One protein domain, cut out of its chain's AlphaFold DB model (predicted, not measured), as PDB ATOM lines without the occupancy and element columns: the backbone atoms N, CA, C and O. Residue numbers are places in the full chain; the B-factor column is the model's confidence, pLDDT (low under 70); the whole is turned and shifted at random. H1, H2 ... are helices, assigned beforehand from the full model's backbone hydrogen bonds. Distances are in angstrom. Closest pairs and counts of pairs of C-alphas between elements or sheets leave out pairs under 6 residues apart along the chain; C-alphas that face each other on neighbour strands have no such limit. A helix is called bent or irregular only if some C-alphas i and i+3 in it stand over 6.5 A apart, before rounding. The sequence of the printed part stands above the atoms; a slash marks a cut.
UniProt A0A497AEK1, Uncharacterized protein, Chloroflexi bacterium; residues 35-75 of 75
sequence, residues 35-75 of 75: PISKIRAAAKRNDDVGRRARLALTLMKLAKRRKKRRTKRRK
ATOM      1  N   PRO A  35     413.923 301.437 256.096       91.31
ATOM      2  CA  PRO A  35     415.322 301.260 255.722       91.31
ATOM      3  C   PRO A  35     415.484 300.765 254.279       91.31
ATOM      4  O   PRO A  35     414.796 299.844 253.836       91.31
ATOM      5  N   ILE A  36     416.443 301.338 253.547       91.19
ATOM      6  CA  ILE A  36     416.687 301.006 252.130       91.19
ATOM      7  C   ILE A  36     417.100 299.540 251.958       91.19
ATOM      8  O   ILE A  36     416.713 298.908 250.977       91.19
ATOM      9  N   SER A  37     417.862 298.996 252.909       90.50
ATOM     10  CA  SER A  37     418.277 297.589 252.931       90.50
ATOM     11  C   SER A  37     417.070 296.648 252.905       90.50
ATOM     12  O   SER A  37     416.991 295.786 252.031       90.50
ATOM     13  N   LYS A  38     416.081 296.885 253.776       90.56
ATOM     14  CA  LYS A  38     414.837 296.101 253.842       90.56
ATOM     15  C   LYS A  38     414.024 296.199 252.551       90.56
ATOM     16  O   LYS A  38     413.562 295.183 252.039       90.56
ATOM     17  N   ILE A  39     413.910 297.396 251.968       90.81
ATOM     18  CA  ILE A  39     413.206 297.578 250.686       90.81
ATOM     19  C   ILE A  39     413.918 296.815 249.562       90.81
ATOM     20  O   ILE A  39     413.263 296.176 248.748       90.81
ATOM     21  N   ARG A  40     415.254 296.855 249.498       92.75
ATOM     22  CA  ARG A  40     416.020 296.136 248.468       92.75
ATOM     23  C   ARG A  40     415.899 294.624 248.614       92.75
ATOM     24  O   ARG A  40     415.736 293.949 247.603       92.75
ATOM     25  N   ALA A  41     415.953 294.110 249.842       93.06
ATOM     26  CA  ALA A  41     415.737 292.693 250.113       93.06
ATOM     27  C   ALA A  41     414.337 292.256 249.660       93.06
ATOM     28  O   ALA A  41     414.200 291.283 248.924       93.06
ATOM     29  N   ALA A  42     413.308 293.038 249.994       92.38
ATOM     30  CA  ALA A  42     411.946 292.770 249.555       92.38
ATOM     31  C   ALA A  42     411.771 292.887 248.035       92.38
ATOM     32  O   ALA A  42     411.084 292.069 247.440       92.38
ATOM     33  N   ALA A  43     412.427 293.844 247.377       93.44
ATOM     34  CA  ALA A  43     412.318 294.055 245.930       93.44
ATOM     35  C   ALA A  43     412.819 292.871 245.086       93.44
ATOM     36  O   ALA A  43     412.386 292.733 243.937       93.44
ATOM     37  N   LYS A  44     413.705 292.036 245.645       93.75
ATOM     38  CA  LYS A  44     414.181 290.793 245.020       93.75
ATOM     39  C   LYS A  44     413.121 289.692 244.995       93.75
ATOM     40  O   LYS A  44     413.236 288.764 244.205       93.75
ATOM     41  N   ARG A  45     412.096 289.782 245.843       92.19
ATOM     42  CA  ARG A  45     410.996 288.815 245.876       92.19
ATOM     43  C   ARG A  45     410.095 289.017 244.655       92.19
ATOM     44  O   ARG A  45     409.920 290.149 244.195       92.19
ATOM     45  N   ASN A  46     409.519 287.933 244.138       92.75
ATOM     46  CA  ASN A  46     408.590 287.941 242.995       92.75
ATOM     47  C   ASN A  46     407.108 287.976 243.404       92.75
ATOM     48  O   ASN A  46     406.229 287.684 242.601       92.75
ATOM     49  N   ASP A  47     406.824 288.380 244.637       93.44
ATOM     50  CA  ASP A  47     405.484 288.503 245.199       93.44
ATOM     51  C   ASP A  47     404.961 289.954 245.155       93.44
ATOM     52  O   ASP A  47     405.626 290.899 244.707       93.44
ATOM     53  N   ASP A  48     403.736 290.152 245.645       90.81
ATOM     54  CA  ASP A  48     403.131 291.480 245.762       90.81
ATOM     55  C   ASP A  48     403.933 292.417 246.675       90.81
ATOM     56  O   ASP A  48     403.974 293.630 246.443       90.81
ATOM     57  N   VAL A  49     404.605 291.867 247.691       91.44
ATOM     58  CA  VAL A  49     405.501 292.622 248.578       91.44
ATOM     59  C   VAL A  49     406.684 293.169 247.779       91.44
ATOM     60  O   VAL A  49     406.989 294.363 247.856       91.44
ATOM     61  N   GLY A  50     407.295 292.342 246.931       93.12
ATOM     62  CA  GLY A  50     408.362 292.750 246.027       93.12
ATOM     63  C   GLY A  50     407.917 293.800 245.017       93.12
ATOM     64  O   GLY A  50     408.624 294.790 244.803       93.12
ATOM     65  N   ARG A  51     406.701 293.683 244.470       92.94
ATOM     66  CA  ARG A  51     406.120 294.706 243.583       92.94
ATOM     67  C   ARG A  51     405.986 296.060 244.286       92.94
ATOM     68  O   ARG A  51     406.384 297.086 243.728       92.94
ATOM     69  N   ARG A  52     405.493 296.072 245.531       92.44
ATOM     70  CA  ARG A  52     405.398 297.286 246.366       92.44
ATOM     71  C   ARG A  52     406.777 297.869 246.673       92.44
ATOM     72  O   ARG A  52     406.963 299.082 246.580       92.44
ATOM     73  N   ALA A  53     407.751 297.022 246.992       93.88
ATOM     74  CA  ALA A  53     409.113 297.447 247.288       93.88
ATOM     75  C   ALA A  53     409.806 298.078 246.066       93.88
ATOM     76  O   ALA A  53     410.416 299.144 246.180       93.88
ATOM     77  N   ARG A  54     409.650 297.493 244.871       95.31
ATOM     78  CA  ARG A  54     410.153 298.078 243.615       95.31
ATOM     79  C   ARG A  54     409.506 299.428 243.319       95.31
ATOM     80  O   ARG A  54     410.210 300.380 242.983       95.31
ATOM     81  N   LEU A  55     408.188 299.536 243.497       93.12
ATOM     82  CA  LEU A  55     407.485 300.810 243.354       93.12
ATOM     83  C   LEU A  55     408.061 301.871 244.305       93.12
ATOM     84  O   LEU A  55     408.363 302.982 243.868       93.12
ATOM     85  N   ALA A  56     408.287 301.520 245.575       92.69
ATOM     86  CA  ALA A  56     408.885 302.424 246.555       92.69
ATOM     87  C   ALA A  56     410.272 302.928 246.109       92.69
ATOM     88  O   ALA A  56     410.527 304.135 246.143       92.69
ATOM     89  N   LEU A  57     411.143 302.045 245.604       94.00
ATOM     90  CA  LEU A  57     412.459 302.428 245.069       94.00
ATOM     91  C   LEU A  57     412.350 303.401 243.888       94.00
ATOM     92  O   LEU A  57     413.077 304.400 243.829       94.00
ATOM     93  N   THR A  58     411.425 303.142 242.964       94.81
ATOM     94  CA  THR A  58     411.179 304.014 241.809       94.81
ATOM     95  C   THR A  58     410.747 305.410 242.252       94.81
ATOM     96  O   THR A  58     411.325 306.408 241.807       94.81
ATOM     97  N   LEU A  59     409.794 305.500 243.182       93.75
ATOM     98  CA  LEU A  59     409.317 306.774 243.723       93.75
ATOM     99  C   LEU A  59     410.436 307.549 244.434       93.75
ATOM    100  O   LEU A  59     410.588 308.753 244.212       93.75
ATOM    101  N   MET A  60     411.280 306.866 245.214       92.19
ATOM    102  CA  MET A  60     412.452 307.482 245.847       92.19
ATOM    103  C   MET A  60     413.414 308.085 244.813       92.19
ATOM    104  O   MET A  60     413.882 309.218 244.977       92.19
ATOM    105  N   LYS A  61     413.696 307.361 243.721       94.44
ATOM    106  CA  LYS A  61     414.569 307.842 242.637       94.44
ATOM    107  C   LYS A  61     413.978 309.075 241.955       94.44
ATOM    108  O   LYS A  61     414.702 310.048 241.727       94.44
ATOM    109  N   LEU A  62     412.677 309.069 241.664       95.50
ATOM    110  CA  LEU A  62     411.976 310.216 241.076       95.50
ATOM    111  C   LEU A  62     412.022 311.441 241.998       95.50
ATOM    112  O   LEU A  62     412.371 312.533 241.546       95.50
ATOM    113  N   ALA A  63     411.770 311.260 243.295       93.56
ATOM    114  CA  ALA A  63     411.854 312.332 244.284       93.56
ATOM    115  C   ALA A  63     413.269 312.932 244.365       93.56
ATOM    116  O   ALA A  63     413.423 314.157 244.350       93.56
ATOM    117  N   LYS A  64     414.313 312.089 244.364       93.81
ATOM    118  CA  LYS A  64     415.718 312.536 244.350       93.81
ATOM    119  C   LYS A  64     416.046 313.326 243.080       93.81
ATOM    120  O   LYS A  64     416.638 314.403 243.169       93.81
ATOM    121  N   ARG A  65     415.624 312.837 241.904       94.06
ATOM    122  CA  ARG A  65     415.790 313.547 240.618       94.06
ATOM    123  C   ARG A  65     415.099 314.908 240.648       94.06
ATOM    124  O   ARG A  65     415.702 315.899 240.242       94.06
ATOM    125  N   ARG A  66     413.871 314.973 241.172       93.38
ATOM    126  CA  ARG A  66     413.118 316.225 241.325       93.38
ATOM    127  C   ARG A  66     413.843 317.209 242.244       93.38
ATOM    128  O   ARG A  66     413.997 318.368 241.869       93.38
ATOM    129  N   LYS A  67     414.355 316.749 243.396       93.00
ATOM    130  CA  LYS A  67     415.143 317.580 244.323       93.00
ATOM    131  C   LYS A  67     416.393 318.143 243.639       93.00
ATOM    132  O   LYS A  67     416.588 319.352 243.686       93.00
ATOM    133  N   LYS A  68     417.165 317.303 242.933       91.25
ATOM    134  CA  LYS A  68     418.374 317.719 242.195       91.25
ATOM    135  C   LYS A  68     418.071 318.757 241.110       91.25
ATOM    136  O   LYS A  68     418.801 319.729 240.966       91.25
ATOM    137  N   ARG A  69     416.987 318.572 240.346       91.31
ATOM    138  CA  ARG A  69     416.550 319.555 239.338       91.31
ATOM    139  C   ARG A  69     416.175 320.889 239.983       91.31
ATOM    140  O   ARG A  69     416.552 321.930 239.464       91.31
ATOM    141  N   ARG A  70     415.470 320.858 241.119       89.88
ATOM    142  CA  ARG A  70     415.077 322.073 241.846       89.88
ATOM    143  C   ARG A  70     416.281 322.835 242.398       89.88
ATOM    144  O   ARG A  70     416.287 324.052 242.324       89.88
ATOM    145  N   THR A  71     417.287 322.141 242.927       86.50
ATOM    146  CA  THR A  71     418.512 322.789 243.424       86.50
ATOM    147  C   THR A  71     419.377 323.323 242.287       86.50
ATOM    148  O   THR A  71     419.910 324.412 242.421       86.50
ATOM    149  N   LYS A  72     419.467 322.615 241.148       83.88
ATOM    150  CA  LYS A  72     420.199 323.097 239.963       83.88
ATOM    151  C   LYS A  72     419.571 324.355 239.347       83.88
ATOM    152  O   LYS A  72     420.297 325.157 238.803       83.88
ATOM    153  N   ARG A  73     418.246 324.515 239.418       78.44
ATOM    154  CA  ARG A  73     417.535 325.713 238.922       78.44
ATOM    155  C   ARG A  73     417.640 326.935 239.844       78.44
ATOM    156  O   ARG A  73     417.164 327.994 239.471       78.44
ATOM    157  N   ARG A  74     418.134 326.753 241.071       73.19
ATOM    158  CA  ARG A  74     418.267 327.809 242.089       73.19
ATOM    159  C   ARG A  74     419.685 328.379 242.179       73.19
ATOM    160  O   ARG A  74     419.893 329.296 242.959       73.19
ATOM    161  N   LYS A  75     420.629 327.775 241.463       61.88
ATOM    162  CA  LYS A  75     422.013 328.212 241.319       61.88
ATOM    163  C   LYS A  75     422.172 328.717 239.896       61.88
ATOM    164  O   LYS A  75     422.952 329.665 239.723       61.88
TER     165      LYS A  75
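Overview. This is residues 35 to 75 of the 75 residues of an uncharacterized protein of Chloroflexi bacterium (UniProt A0A497AEK1). A short helix, H1, folds back over the first part of one long helix, H2, making an uneven V whose corner is the tight link between them. The far part of H2 and the last printed residues stick out as a free arm, residues 61 to 75, and the long helix with this arm makes the length of the whole. The printed part has 41 residues with two named helices, H1 then H2 along the chain, and no named strand; the class is all helix. The whole is only just loose, close to extended, with a radius of gyration of the C-alphas of 13.3 A, and the C-alphas span 43 by 16 by 10 A.

Arrangement. H2, residues 48 to 72, is the longest helix, and H1, residues 36 to 43, touches it with 16 pairs of C-alphas within 8 A. The closest C-alphas of the two are those of Ala 43 and Gly 50, 4.2 A apart. H2 touches H1 with residues 49 to 57 alone. Their lines stand at a steep tilt of 46 degrees, and they run opposite ways. Their centres are 13.6 A apart. In H1 and H2 every O i to N i+4 pair is within hydrogen-bond range.

Along the chain. H2 has 25 residues and measures 36.4 A from C-alpha 48 at (403.131, 291.480, 245.762) to C-alpha 72 at (420.199, 323.097, 239.963). H1 has 8 residues and measures 10.3 A from first to last C-alpha; its C-alpha 36 is at (416.687, 301.006, 252.130). Neither helix is bent.

Size, cuts and confidence. The two C-alphas farthest apart are those of Asp 47 and Lys 75, at 43.2 A. Residues 61 to 75, of which 61 to 72 belong to H2, stand free. The link from H1 to H2, with 4 residues between them, is tight. The printed part has no cut, and it ends at residue 75, the chain's last residue. The mean pLDDT of the printed part is 90.8, and residue 75 is the one printed residue under 70.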